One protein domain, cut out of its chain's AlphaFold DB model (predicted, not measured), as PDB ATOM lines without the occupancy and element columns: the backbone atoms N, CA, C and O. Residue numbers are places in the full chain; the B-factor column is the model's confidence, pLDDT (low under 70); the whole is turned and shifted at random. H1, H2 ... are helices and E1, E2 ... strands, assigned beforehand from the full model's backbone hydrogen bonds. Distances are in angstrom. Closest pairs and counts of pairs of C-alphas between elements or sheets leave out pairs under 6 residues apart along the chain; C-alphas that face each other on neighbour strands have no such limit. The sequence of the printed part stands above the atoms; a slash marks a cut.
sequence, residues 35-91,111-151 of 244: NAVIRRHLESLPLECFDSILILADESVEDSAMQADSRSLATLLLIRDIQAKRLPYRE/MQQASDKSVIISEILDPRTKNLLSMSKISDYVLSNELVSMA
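Overview. This is residues 35 to 91 and 111 to 151 of the 244 residues of an uncharacterized protein of Punica granatum (UniProt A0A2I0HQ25). A small parallel sheet, E1, E2 and E3, has one long helix, H2, laid along its strands on one face, with the short H4 packed near E3. The short H1 and H3 pack on H2, and H5 lies farthest from the middle. The 98 printed residues hold five named helices and three named strands, in the order H1 E1 H2 H3 E2 H4 E3 H5, a mixed class; the sheet's order is E1 E2 E3. The whole is compact, with a radius of gyration of the C-alphas of 13.9 A, yet elongated, spanning 44 by 26 by 20 A.

Along the chain. Find E2, residues 119 to 124, 16.1 A long, from C-alpha 119 at (-29.775, -133.367, -17.429). E1 is residues 52 to 55, 10.0 A, and E3 residues 142 to 144, 6.5 A. H2, residues 65 to 86, runs 31.5 A from (-13.019, -124.629, -3.932). The short helices are H1, 39 to 42, H3, 111 to 115, H4, 127 to 133, and H5, 146 to 151, ending at (-16.207, -144.244, -0.644).

Arrangement. Look at inner strand E2: it is parallel to E1 at 18 degrees, with N 53 and O 119 2.8 A apart, and to E3 at 35 degrees, with N 124 and O 143 2.8 A apart. H2 is on the sheet at a height of 9.5 A, over E1 and E2; C-alphas Asp 69 and Ile 124 are its closest to E2, 5.3 A. H2 and H4 on one face make two layers, helices over a sheet. E2, H4 and E3 form a strand-helix-strand unit, parallel neighbour strands with a helix between, its crossover right-handed. H2 touches H1 with residues 78 to 82 alone, closest C-alphas Arg 39 and Leu 78, 6.3 A, and H3 with residues 80 to 84 alone, closest C-alphas Ala 84 and Ala 114, 5.5 A. H4 and H5 are close but not clearly touching, closest C-alphas Pro 127 and Glu 146, 6.3 A. In H2, H3, H4 and H5 every O i to N i+4 pair is within hydrogen-bond range; H1 is too short for one.

Size, cuts and confidence. The C-alphas of Asp 63 and Glu 91, the two farthest apart, are 45.5 A apart. Residues 92 to 110 are cut out, with 15.5 A between C-alphas 91 and 111. Of the links printed whole, none is long. Mean pLDDT of the printed part is 80.6; residue 62 and residues 87 to 91, 111 to 117 and 135 to 141 are under 70.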
ATOM      1  N   ASN A  35     -15.883-118.489 -22.371       93.06
ATOM      2  CA  ASN A  35     -15.941-118.418 -20.919       93.06
ATOM      3  C   ASN A  35     -17.335-118.825 -20.420       93.06
ATOM      4  O   ASN A  35     -18.337-118.232 -20.833       93.06
ATOM      5  N   ALA A  36     -17.384-119.822 -19.535       93.31
ATOM      6  CA  ALA A  36     -18.613-120.435 -19.026       93.31
ATOM      7  C   ALA A  36     -19.457-119.500 -18.150       93.31
ATOM      8  O   ALA A  36     -20.673-119.653 -18.090       93.31
ATOM      9  N   VAL A  37     -18.858-118.461 -17.560       93.12
ATOM     10  CA  VAL A  37     -19.601-117.451 -16.790       93.12
ATOM     11  C   VAL A  37     -20.071-116.264 -17.642       93.12
ATOM     12  O   VAL A  37     -20.725-115.352 -17.134       93.12
ATOM     13  N   ILE A  38     -19.790-116.257 -18.952       95.06
ATOM     14  CA  ILE A  38     -20.246-115.212 -19.879       95.06
ATOM     15  C   ILE A  38     -21.449-115.711 -20.684       95.06
ATOM     16  O   ILE A  38     -21.314-116.486 -21.632       95.06
ATOM     17  N   ARG A  39     -22.631-115.154 -20.384       94.56
ATOM     18  CA  ARG A  39     -23.905-115.444 -21.072       94.56
ATOM     19  C   ARG A  39     -23.781-115.483 -22.597       94.56
ATOM     20  O   ARG A  39     -24.186-116.459 -23.209       94.56
ATOM     21  N   ARG A  40     -23.207-114.439 -23.208       95.25
ATOM     22  CA  ARG A  40     -23.090-114.311 -24.673       95.25
ATOM     23  C   ARG A  40     -22.351-115.495 -25.310       95.25
ATOM     24  O   ARG A  40     -22.643-115.857 -26.443       95.25
ATOM     25  N   HIS A  41     -21.378-116.072 -24.604       96.50
ATOM     26  CA  HIS A  41     -20.617-117.209 -25.113       96.50
ATOM     27  C   HIS A  41     -21.427-118.503 -25.002       96.50
ATOM     28  O   HIS A  41     -21.522-119.235 -25.984       96.50
ATOM     29  N   LEU A  42     -22.098-118.736 -23.870       95.31
ATOM     30  CA  LEU A  42     -23.031-119.859 -23.713       95.31
ATOM     31  C   LEU A  42     -24.194-119.789 -24.711       95.31
ATOM     32  O   LEU A  42     -24.620-120.810 -25.241       95.31
ATOM     33  N   GLU A  43     -24.665-118.584 -25.036       93.88
ATOM     34  CA  GLU A  43     -25.704-118.374 -26.044       93.88
ATOM     35  C   GLU A  43     -25.252-118.745 -27.474       93.88
ATOM     36  O   GLU A  43     -26.074-118.887 -28.374       93.88
ATOM     37  N   SER A  44     -23.967-118.960 -27.730       93.62
ATOM     38  CA  SER A  44     -23.546-119.501 -29.030       93.62
ATOM     39  C   SER A  44     -23.772-121.014 -29.154       93.62
ATOM     40  O   SER A  44     -23.724-121.553 -30.259       93.62
ATOM     41  N   LEU A  45     -24.022-121.710 -28.038       94.12
ATOM     42  CA  LEU A  45     -24.141-123.164 -27.991       94.12
ATOM     43  C   LEU A  45     -25.592-123.629 -28.225       94.12
ATOM     44  O   LEU A  45     -26.537-122.963 -27.777       94.12
ATOM     45  N   PRO A  46     -25.790-124.796 -28.870       91.44
ATOM     46  CA  PRO A  46     -27.096-125.436 -29.013       91.44
ATOM     47  C   PRO A  46     -27.468-126.188 -27.723       91.44
ATOM     48  O   PRO A  46     -27.510-127.415 -27.693       91.44
ATOM     49  N   LEU A  47     -27.684-125.445 -26.632       89.69
ATOM     50  CA  LEU A  47     -27.899-125.988 -25.281       89.69
ATOM     51  C   LEU A  47     -29.099-126.946 -25.184       89.69
ATOM     52  O   LEU A  47     -29.163-127.759 -24.272       89.69
ATOM     53  N   GLU A  48     -30.053-126.841 -26.104       84.69
ATOM     54  CA  GLU A  48     -31.265-127.659 -26.167       84.69
ATOM     55  C   GLU A  48     -31.050-129.006 -26.872       84.69
ATOM     56  O   GLU A  48     -31.937-129.855 -26.832       84.69
ATOM     57  N   CYS A  49     -29.911-129.190 -27.547       87.31
ATOM     58  CA  CYS A  49     -29.585-130.409 -28.287       87.31
ATOM     59  C   CYS A  49     -28.731-131.397 -27.483       87.31
ATOM     60  O   CYS A  49     -28.449-132.479 -27.986       87.31
ATOM     61  N   PHE A  50     -28.275-131.026 -26.286       89.75
ATOM     62  CA  PHE A  50     -27.486-131.914 -25.437       89.75
ATOM     63  C   PHE A  50     -28.402-132.738 -24.532       89.75
ATOM     64  O   PHE A  50     -29.172-132.165 -23.762       89.75
ATOM     65  N   ASP A  51     -28.254-134.063 -24.560       87.75
ATOM     66  CA  ASP A  51     -28.946-134.964 -23.627       87.75
ATOM     67  C   ASP A  51     -28.506-134.703 -22.179       87.75
ATOM     68  O   ASP A  51     -29.291-134.753 -21.227       87.75
ATOM     69  N   SER A  52     -27.215-134.408 -22.004       90.25
ATOM     70  CA  SER A  52     -26.597-134.122 -20.714       90.25
ATOM     71  C   SER A  52     -25.525-133.041 -20.833       90.25
ATOM     72  O   SER A  52     -24.776-132.995 -21.809       90.25
ATOM     73  N   ILE A  53     -25.430-132.175 -19.825       92.56
ATOM     74  CA  ILE A  53     -24.418-131.121 -19.717       92.56
ATOM     75  C   ILE A  53     -23.674-131.307 -18.398       92.56
ATOM     76  O   ILE A  53     -24.278-131.226 -17.330       92.56
ATOM     77  N   LEU A  54     -22.363-131.521 -18.469       93.94
ATOM     78  CA  LEU A  54     -21.494-131.584 -17.296       93.94
ATOM     79  C   LEU A  54     -20.762-130.245 -17.143       93.94
ATOM     80  O   LEU A  54     -20.086-129.793 -18.068       93.94
ATOM     81  N   ILE A  55     -20.915-129.614 -15.980       93.44
ATOM     82  CA  ILE A  55     -20.197-128.407 -15.568       93.44
ATOM     83  C   ILE A  55     -19.137-128.852 -14.570       93.44
ATOM     84  O   ILE A  55     -19.460-129.205 -13.437       93.44
ATOM     85  N   LEU A  56     -17.891-128.867 -15.024       91.44
ATOM     86  CA  LEU A  56     -16.744-129.308 -14.239       91.44
ATOM     87  C   LEU A  56     -16.056-128.107 -13.593       91.44
ATOM     88  O   LEU A  56     -16.089-127.002 -14.152       91.44
ATOM     89  N   ALA A  57     -15.437-128.331 -12.436       86.00
ATOM     90  CA  ALA A  57     -14.536-127.356 -11.850       86.00
ATOM     91  C   ALA A  57     -13.382-127.084 -12.829       86.00
ATOM     92  O   ALA A  57     -12.880-127.970 -13.515       86.00
ATOM     93  N   ASP A  58     -13.030-125.811 -12.972       78.25
ATOM     94  CA  ASP A  58     -11.990-125.378 -13.898       78.25
ATOM     95  C   ASP A  58     -10.630-125.483 -13.199       78.25
ATOM     96  O   ASP A  58     -10.426-124.823 -12.180       78.25
ATOM     97  N   GLU A  59      -9.711-126.271 -13.772       71.69
ATOM     98  CA  GLU A  59      -8.337-126.515 -13.286       71.69
ATOM     99  C   GLU A  59      -7.628-125.220 -12.855       71.69
ATOM    100  O   GLU A  59      -6.885-125.191 -11.878       71.69
ATOM    101  N   SER A  60      -7.898-124.106 -13.545       72.12
ATOM    102  CA  SER A  60      -7.276-122.807 -13.259       72.12
ATOM    103  C   SER A  60      -7.688-122.166 -11.925       72.12
ATOM    104  O   SER A  60      -7.028-121.230 -11.469       72.12
ATOM    105  N   VAL A  61      -8.772-122.636 -11.302       74.69
ATOM    106  CA  VAL A  61      -9.318-122.115 -10.036       74.69
ATOM    107  C   VAL A  61      -9.562-123.209  -8.990       74.69
ATOM    108  O   VAL A  61     -10.140-122.921  -7.940       74.69
ATOM    109  N   GLU A  62      -9.117-124.443  -9.238       65.69
ATOM    110  CA  GLU A  62      -9.288-125.578  -8.315       65.69
ATOM    111  C   GLU A  62      -8.619-125.351  -6.948       65.69
ATOM    112  O   GLU A  62      -9.125-125.827  -5.931       65.69
ATOM    113  N   ASP A  63      -7.565-124.526  -6.881       74.88
ATOM    114  CA  ASP A  63      -6.902-124.135  -5.624       74.88
ATOM    115  C   ASP A  63      -7.845-123.417  -4.640       74.88
ATOM    116  O   ASP A  63      -7.584-123.341  -3.434       74.88
ATOM    117  N   SER A  64      -8.964-122.876  -5.133       85.31
ATOM    118  CA  SER A  64     -10.012-122.289  -4.310       85.31
ATOM    119  C   SER A  64     -11.361-122.923  -4.624       85.31
ATOM    120  O   SER A  64     -12.118-122.424  -5.456       85.31
ATOM    121  N   ALA A  65     -11.716-123.960  -3.858       83.06
ATOM    122  CA  ALA A  65     -13.019-124.629  -3.932       83.06
ATOM    123  C   ALA A  65     -14.201-123.641  -3.982       83.06
ATOM    124  O   ALA A  65     -15.119-123.800  -4.776       83.06
ATOM    125  N   MET A  66     -14.141-122.553  -3.208       85.00
ATOM    126  CA  MET A  66     -15.178-121.517  -3.206       85.00
ATOM    127  C   MET A  66     -15.307-120.780  -4.553       85.00
ATOM    128  O   MET A  66     -16.414-120.431  -4.963       85.00
ATOM    129  N   GLN A  67     -14.193-120.499  -5.235       86.94
ATOM    130  CA  GLN A  67     -14.216-119.835  -6.542       86.94
ATOM    131  C   GLN A  67     -14.680-120.788  -7.645       86.94
ATOM    132  O   GLN A  67     -15.497-120.381  -8.475       86.94
ATOM    133  N   ALA A  68     -14.205-122.036  -7.624       88.81
ATOM    134  CA  ALA A  68     -14.655-123.087  -8.529       88.81
ATOM    135  C   ALA A  68     -16.174-123.297  -8.412       88.81
ATOM    136  O   ALA A  68     -16.892-123.134  -9.398       88.81
ATOM    137  N   ASP A  69     -16.682-123.498  -7.192       89.38
ATOM    138  CA  ASP A  69     -18.113-123.660  -6.914       89.38
ATOM    139  C   ASP A  69     -18.943-122.474  -7.419       89.38
ATOM    140  O   ASP A  69     -19.987-122.647  -8.050       89.38
ATOM    141  N   SER A  70     -18.472-121.247  -7.172       89.44
ATOM    142  CA  SER A  70     -19.143-120.026  -7.628       89.44
ATOM    143  C   SER A  70     -19.268-119.978  -9.156       89.44
ATOM    144  O   SER A  70     -20.337-119.653  -9.681       89.44
ATOM    145  N   ARG A  71     -18.208-120.354  -9.887       91.88
ATOM    146  CA  ARG A  71     -18.221-120.424 -11.360       91.88
ATOM    147  C   ARG A  71     -19.137-121.534 -11.870       91.88
ATOM    148  O   ARG A  71     -19.901-121.284 -12.808       91.88
ATOM    149  N   SER A  72     -19.116-122.712 -11.250       91.12
ATOM    150  CA  SER A  72     -19.983-123.835 -11.621       91.12
ATOM    151  C   SER A  72     -21.463-123.478 -11.442       91.12
ATOM    152  O   SER A  72     -22.262-123.621 -12.371       91.12
ATOM    153  N   LEU A  73     -21.824-122.876 -10.302       88.50
ATOM    154  CA  LEU A  73     -23.192-122.422 -10.032       88.50
ATOM    155  C   LEU A  73     -23.633-121.279 -10.945       88.50
ATOM    156  O   LEU A  73     -24.766-121.284 -11.430       88.50
ATOM    157  N   ALA A  74     -22.756-120.309 -11.215       91.69
ATOM    158  CA  ALA A  74     -23.056-119.234 -12.155       91.69
ATOM    159  C   ALA A  74     -23.337-119.789 -13.560       91.69
ATOM    160  O   ALA A  74     -24.324-119.406 -14.188       91.69
ATOM    161  N   THR A  75     -22.517-120.736 -14.022       93.25
ATOM    162  CA  THR A  75     -22.695-121.417 -15.313       93.25
ATOM    163  C   THR A  75     -24.023-122.174 -15.357       93.25
ATOM    164  O   THR A  75     -24.788-122.015 -16.308       93.25
ATOM    165  N   LEU A  76     -24.349-122.931 -14.304       90.19
ATOM    166  CA  LEU A  76     -25.606-123.674 -14.181       90.19
ATOM    167  C   LEU A  76     -26.825-122.751 -14.295       90.19
ATOM    168  O   LEU A  76     -27.738-123.010 -15.082       90.19
ATOM    169  N   LEU A  77     -26.825-121.650 -13.538       87.94
ATOM    170  CA  LEU A  77     -27.909-120.668 -13.556       87.94
ATOM    171  C   LEU A  77     -28.040-119.985 -14.921       87.94
ATOM    172  O   LEU A  77     -29.157-119.794 -15.404       87.94
ATOM    173  N   LEU A  78     -26.919-119.646 -15.565       91.62
ATOM    174  CA  LEU A  78     -26.923-119.050 -16.899       91.62
ATOM    175  C   LEU A  78     -27.497-120.002 -17.947       91.62
ATOM    176  O   LEU A  78     -28.351-119.577 -18.721       91.62
ATOM    177  N   ILE A  79     -27.076-121.269 -17.964       90.50
ATOM    178  CA  ILE A  79     -27.589-122.267 -18.914       90.50
ATOM    179  C   ILE A  79     -29.099-122.433 -18.745       90.50
ATOM    180  O   ILE A  79     -29.830-122.361 -19.733       90.50
ATOM    181  N   ARG A  80     -29.583-122.578 -17.505       85.88
ATOM    182  CA  ARG A  80     -31.020-122.719 -17.232       85.88
ATOM    183  C   ARG A  80     -31.819-121.487 -17.651       85.88
ATOM    184  O   ARG A  80     -32.866-121.638 -18.273       85.88
ATOM    185  N   ASP A  81     -31.330-120.281 -17.366       86.69
ATOM    186  CA  ASP A  81     -32.004-119.048 -17.791       86.69
ATOM    187  C   ASP A  81     -31.985-118.869 -19.322       86.69
ATOM    188  O   ASP A  81     -32.973-118.414 -19.901       86.69
ATOM    189  N   ILE A  82     -30.900-119.262 -20.002       89.38
ATOM    190  CA  ILE A  82     -30.824-119.247 -21.471       89.38
ATOM    191  C   ILE A  82     -31.839-120.230 -22.071       89.38
ATOM    192  O   ILE A  82     -32.616-119.830 -22.939       89.38
ATOM    193  N   GLN A  83     -31.876-121.479 -21.596       86.50
ATOM    194  CA  GLN A  83     -32.845-122.484 -22.050       86.50
ATOM    195  C   GLN A  83     -34.290-122.015 -21.809       86.50
ATOM    196  O   GLN A  83     -35.123-122.104 -22.710       86.50
ATOM    197  N   ALA A  84     -34.578-121.436 -20.635       83.44
ATOM    198  CA  ALA A  84     -35.893-120.886 -20.300       83.44
ATOM    199  C   ALA A  84     -36.335-119.769 -21.263       83.44
ATOM    200  O   ALA A  84     -37.479-119.752 -21.706       83.44
ATOM    201  N   LYS A  85     -35.423-118.867 -21.646       84.88
ATOM    202  CA  LYS A  85     -35.714-117.771 -22.589       84.88
ATOM    203  C   LYS A  85     -35.838-118.219 -24.042       84.88
ATOM    204  O   LYS A  85     -36.502-117.554 -24.833       84.88
ATOM    205  N   ARG A  86     -35.158-119.305 -24.409       83.81
ATOM    206  CA  ARG A  86     -35.192-119.878 -25.762       83.81
ATOM    207  C   ARG A  86     -36.363-120.802 -25.994       83.81
ATOM    208  O   ARG A  86     -36.711-121.018 -27.154       83.81
ATOM    209  N   LEU A  87     -36.968-121.328 -24.929       67.44
ATOM    210  CA  LEU A  87     -38.247-122.008 -25.022       67.44
ATOM    211  C   LEU A  87     -39.258-121.024 -25.626       67.44
ATOM    212  O   LEU A  87     -39.588-120.009 -25.008       67.44
ATOM    213  N   PRO A  88     -39.743-121.269 -26.853       56.00
ATOM    214  CA  PRO A  88     -40.786-120.428 -27.396       56.00
ATOM    215  C   PRO A  88     -42.038-120.599 -26.524       56.00
ATOM    216  O   PRO A  88     -42.309-121.694 -26.033       56.00
ATOM    217  N   TYR A  89     -42.829-119.532 -26.386       44.12
ATOM    218  CA  TYR A  89     -44.224-119.535 -25.918       44.12
ATOM    219  C   TYR A  89     -45.098-120.420 -26.842       44.12
ATOM    220  O   TYR A  89     -45.971-119.947 -27.562       44.12
ATOM    221  N   ARG A  90     -44.800-121.717 -26.939       40.62
ATOM    222  CA  ARG A  90     -45.304-122.617 -27.986       40.62
ATOM    223  C   ARG A  90     -46.074-123.804 -27.426       40.62
ATOM    224  O   ARG A  90     -46.170-124.831 -28.081       40.62
ATOM    225  N   GLU A  91     -46.696-123.601 -26.268       40.47
ATOM    226  CA  GLU A  91     -47.743-124.472 -25.720       40.47
ATOM    227  C   GLU A  91     -48.968-123.691 -25.207       40.47
ATOM    228  O   GLU A  91     -49.794-124.223 -24.478       40.47
ATOM    229  N   MET A 111     -37.772-122.588 -15.195       49.47
ATOM    230  CA  MET A 111     -36.630-123.490 -14.996       49.47
ATOM    231  C   MET A 111     -37.037-124.970 -14.946       49.47
ATOM    232  O   MET A 111     -36.253-125.816 -15.366       49.47
ATOM    233  N   GLN A 112     -38.249-125.286 -14.470       48.25
ATOM    234  CA  GLN A 112     -38.765-126.659 -14.414       48.25
ATOM    235  C   GLN A 112     -39.139-127.187 -15.812       48.25
ATOM    236  O   GLN A 112     -38.851-128.325 -16.149       48.25
ATOM    237  N   GLN A 113     -39.734-126.353 -16.667       45.78
ATOM    238  CA  GLN A 113     -40.054-126.752 -18.045       45.78
ATOM    239  C   GLN A 113     -38.797-126.914 -18.915       45.78
ATOM    240  O   GLN A 113     -38.764-127.744 -19.821       45.78
ATOM    241  N   ALA A 114     -37.745-126.139 -18.630       48.94
ATOM    242  CA  ALA A 114     -36.431-126.304 -19.249       48.94
ATOM    243  C   ALA A 114     -35.653-127.511 -18.694       48.94
ATOM    244  O   ALA A 114     -34.822-128.074 -19.411       48.94
ATOM    245  N   SER A 115     -35.911-127.928 -17.445       53.06
ATOM    246  CA  SER A 115     -35.221-129.070 -16.837       53.06
ATOM    247  C   SER A 115     -35.574-130.415 -17.453       53.06
ATOM    248  O   SER A 115     -34.731-131.307 -17.435       53.06
ATOM    249  N   ASP A 116     -36.753-130.540 -18.058       56.16
ATOM    250  CA  ASP A 116     -37.251-131.821 -18.572       56.16
ATOM    251  C   ASP A 116     -36.585-132.264 -19.891       56.16
ATOM    252  O   ASP A 116     -36.820-133.380 -20.347       56.16
ATOM    253  N   LYS A 117     -35.749-131.417 -20.518       63.38
ATOM    254  CA  LYS A 117     -35.082-131.737 -21.796       63.38
ATOM    255  C   LYS A 117     -33.615-132.142 -21.683       63.38
ATOM    256  O   LYS A 117     -33.151-132.887 -22.533       63.38
ATOM    257  N   SER A 118     -32.888-131.641 -20.683       74.44
ATOM    258  CA  SER A 118     -31.454-131.912 -20.535       74.44
ATOM    259  C   SER A 118     -31.063-132.054 -19.068       74.44
ATOM    260  O   SER A 118     -31.318-131.149 -18.252       74.44
ATOM    261  N   VAL A 119     -30.372-133.147 -18.750       85.06
ATOM    262  CA  VAL A 119     -29.775-133.367 -17.429       85.06
ATOM    263  C   VAL A 119     -28.552-132.462 -17.301       85.06
ATOM    264  O   VAL A 119     -27.673-132.491 -18.155       85.06
ATOM    265  N   ILE A 120     -28.483-131.630 -16.261       88.00
ATOM    266  CA  ILE A 120     -27.292-130.812 -15.999       88.00
ATOM    267  C   ILE A 120     -26.662-131.298 -14.705       88.00
ATOM    268  O   ILE A 120     -27.340-131.348 -13.690       88.00
ATOM    269  N   ILE A 121     -25.386-131.651 -14.732       90.62
ATOM    270  CA  ILE A 121     -24.645-132.084 -13.549       90.62
ATOM    271  C   ILE A 121     -23.523-131.080 -13.333       90.62
ATOM    272  O   ILE A 121     -22.717-130.842 -14.226       90.62
ATOM    273  N   SER A 122     -23.498-130.471 -12.158       89.94
ATOM    274  CA  SER A 122     -22.497-129.508 -11.735       89.94
ATOM    275  C   SER A 122     -21.642-130.116 -10.641       89.94
ATOM    276  O   SER A 122     -22.152-130.549  -9.609       89.94
ATOM    277  N   GLU A 123     -20.337-130.092 -10.850       90.38
ATOM    278  CA  GLU A 123     -19.362-130.420  -9.824       90.38
ATOM    279  C   GLU A 123     -19.283-129.294  -8.783       90.38
ATOM    280  O   GLU A 123     -19.270-128.109  -9.134       90.38
ATOM    281  N   ILE A 124     -19.263-129.679  -7.506       88.25
ATOM    282  CA  ILE A 124     -19.101-128.804  -6.343       88.25
ATOM    283  C   ILE A 124     -18.053-129.406  -5.407       88.25
ATOM    284  O   ILE A 124     -18.216-130.500  -4.865       88.25
ATOM    285  N   LEU A 125     -16.978-128.669  -5.175       86.62
ATOM    286  CA  LEU A 125     -15.832-129.122  -4.403       86.62
ATOM    287  C   LEU A 125     -16.065-128.976  -2.892       86.62
ATOM    288  O   LEU A 125     -15.645-129.857  -2.139       86.62
ATOM    289  N   ASP A 126     -16.747-127.915  -2.431       85.50
ATOM    290  CA  ASP A 126     -17.024-127.690  -1.002       85.50
ATOM    291  C   ASP A 126     -18.378-128.302  -0.569       85.50
ATOM    292  O   ASP A 126     -19.450-127.836  -0.978       85.50
ATOM    293  N   PRO A 127     -18.390-129.299   0.341       82.19
ATOM    294  CA  PRO A 127     -19.628-129.877   0.868       82.19
ATOM    295  C   PRO A 127     -20.551-128.854   1.547       82.19
ATOM    296  O   PRO A 127     -21.772-129.033   1.575       82.19
ATOM    297  N   ARG A 128     -20.006-127.753   2.084       84.06
ATOM    298  CA  ARG A 128     -20.806-126.679   2.693       84.06
ATOM    299  C   ARG A 128     -21.658-125.967   1.650       84.06
ATOM    300  O   ARG A 128     -22.819-125.674   1.931       84.06
ATOM    301  N   THR A 129     -21.119-125.748   0.450       83.38
ATOM    302  CA  THR A 129     -21.865-125.175  -0.677       83.38
ATOM    303  C   THR A 129     -23.037-126.080  -1.048       83.38
ATOM    304  O   THR A 129     -24.172-125.608  -1.131       83.38
ATOM    305  N   LYS A 130     -22.808-127.395  -1.165       82.06
ATOM    306  CA  LYS A 130     -23.884-128.374  -1.412       82.06
ATOM    307  C   LYS A 130     -24.979-128.303  -0.344       82.06
ATOM    308  O   LYS A 130     -26.163-128.265  -0.678       82.06
ATOM    309  N   ASN A 131     -24.602-128.241   0.932       81.00
ATOM    310  CA  ASN A 131     -25.563-128.162   2.034       81.00
ATOM    311  C   ASN A 131     -26.427-126.898   1.966       81.00
ATOM    312  O   ASN A 131     -27.626-126.972   2.229       81.00
ATOM    313  N   LEU A 132     -25.868-125.757   1.557       79.06
ATOM    314  CA  LEU A 132     -26.644-124.531   1.337       79.06
ATOM    315  C   LEU A 132     -27.633-124.675   0.171       79.06
ATOM    316  O   LEU A 132     -28.749-124.160   0.235       79.06
ATOM    317  N   LEU A 133     -27.252-125.413  -0.873       77.00
ATOM    318  CA  LEU A 133     -28.097-125.656  -2.042       77.00
ATOM    319  C   LEU A 133     -29.183-126.707  -1.802       77.00
ATOM    320  O   LEU A 133     -30.162-126.708  -2.545       77.00
ATOM    321  N   SER A 134     -29.059-127.548  -0.768       70.00
ATOM    322  CA  SER A 134     -30.015-128.620  -0.427       70.00
ATOM    323  C   SER A 134     -31.459-128.141  -0.230       70.00
ATOM    324  O   SER A 134     -32.402-128.890  -0.465       70.00
ATOM    325  N   MET A 135     -31.647-126.876   0.159       63.97
ATOM    326  CA  MET A 135     -32.969-126.260   0.333       63.97
ATOM    327  C   MET A 135     -33.570-125.731  -0.977       63.97
ATOM    328  O   MET A 135     -34.695-125.235  -0.995       63.97
ATOM    329  N   SER A 136     -32.820-125.806  -2.076       64.19
ATOM    330  CA  SER A 136     -33.218-125.330  -3.395       64.19
ATOM    331  C   SER A 136     -33.326-126.492  -4.381       64.19
ATOM    332  O   SER A 136     -32.621-127.497  -4.267       64.19
ATOM    333  N   LYS A 137     -34.132-126.306  -5.430       63.50
ATOM    334  CA  LYS A 137     -34.219-127.234  -6.574       63.50
ATOM    335  C   LYS A 137     -32.903-127.379  -7.359       63.50
ATOM    336  O   LYS A 137     -32.841-128.131  -8.317       63.50
ATOM    337  N   ILE A 138     -31.862-126.625  -6.996       63.16
ATOM    338  CA  ILE A 138     -30.531-126.702  -7.610       63.16
ATOM    339  C   ILE A 138     -29.773-127.937  -7.097       63.16
ATOM    340  O   ILE A 138     -28.895-128.439  -7.790       63.16
ATOM    341  N   SER A 139     -30.131-128.462  -5.919       59.69
ATOM    342  CA  SER A 139     -29.449-129.612  -5.307       59.69
ATOM    343  C   SER A 139     -29.521-130.905  -6.119       59.69
ATOM    344  O   SER A 139     -28.577-131.689  -6.056       59.69
ATOM    345  N   ASP A 140     -30.563-131.093  -6.935       63.50
ATOM    346  CA  ASP A 140     -30.713-132.265  -7.815       63.50
ATOM    347  C   ASP A 140     -29.643-132.330  -8.921       63.50
ATOM    348  O   ASP A 140     -29.455-133.365  -9.557       63.50
ATOM    349  N   TYR A 141     -28.932-131.226  -9.147       65.62
ATOM    350  CA  TYR A 141     -27.973-131.046 -10.234       65.62
ATOM    351  C   TYR A 141     -26.535-130.913  -9.726       65.62
ATOM    352  O   TYR A 141     -25.665-130.489 -10.480       65.62
ATOM    353  N   VAL A 142     -26.278-131.217  -8.450       76.06
ATOM    354  CA  VAL A 142     -24.982-130.993  -7.801       76.06
ATOM    355  C   VAL A 142     -24.368-132.304  -7.325       76.06
ATOM    356  O   VAL A 142     -24.922-132.991  -6.465       76.06
ATOM    357  N   LEU A 143     -23.171-132.601  -7.823       78.31
ATOM    358  CA  LEU A 143     -22.330-133.698  -7.357       78.31
ATOM    359  C   LEU A 143     -21.152-133.117  -6.577       78.31
ATOM    360  O   LEU A 143     -20.520-132.171  -7.039       78.31
ATOM    361  N   SER A 144     -20.874-133.655  -5.386       79.69
ATOM    362  CA  SER A 144     -19.779-133.163  -4.547       79.69
ATOM    363  C   SER A 144     -18.791-134.232  -4.111       79.69
ATOM    364  O   SER A 144     -19.104-135.425  -4.085       79.69
ATOM    365  N   ASN A 145     -17.639-133.766  -3.622       83.00
ATOM    366  CA  ASN A 145     -16.598-134.577  -2.979       83.00
ATOM    367  C   ASN A 145     -17.058-135.312  -1.699       83.00
ATOM    368  O   ASN A 145     -16.292-136.064  -1.091       83.00
ATOM    369  N   GLU A 146     -18.322-135.163  -1.293       82.00
ATOM    370  CA  GLU A 146     -18.939-136.027  -0.284       82.00
ATOM    371  C   GLU A 146     -18.990-137.491  -0.751       82.00
ATOM    372  O   GLU A 146     -18.790-138.388   0.064       82.00
ATOM    373  N   LEU A 147     -19.175-137.751  -2.056       85.19
ATOM    374  CA  LEU A 147     -19.134-139.116  -2.606       85.19
ATOM    375  C   LEU A 147     -17.776-139.785  -2.358       85.19
ATOM    376  O   LEU A 147     -17.725-140.946  -1.959       85.19
ATOM    377  N   VAL A 148     -16.686-139.028  -2.511       87.62
ATOM    378  CA  VAL A 148     -15.323-139.499  -2.228       87.62
ATOM    379  C   VAL A 148     -15.168-139.821  -0.744       87.62
ATOM    380  O   VAL A 148     -14.655-140.877  -0.386       87.62
ATOM    381  N   SER A 149     -15.675-138.949   0.133       89.50
ATOM    382  CA  SER A 149     -15.660-139.185   1.584       89.50
ATOM    383  C   SER A 149     -16.422-140.459   1.970       89.50
ATOM    384  O   SER A 149     -15.950-141.223   2.812       89.50
ATOM    385  N   MET A 150     -17.574-140.715   1.341       91.88
ATOM    386  CA  MET A 150     -18.349-141.939   1.565       91.88
ATOM    387  C   MET A 150     -17.616-143.187   1.067       91.88
ATOM    388  O   MET A 150     -17.564-144.174   1.794       91.88
ATOM    389  N   ALA A 151     -17.006-143.137  -0.120       92.25
ATOM    390  CA  ALA A 151     -16.207-144.244  -0.644       92.25
ATOM    391  C   ALA A 151     -15.021-144.572   0.281       92.25
ATOM    392  O   ALA A 151     -14.818-145.729   0.639       92.25
TER     393      ALA A 151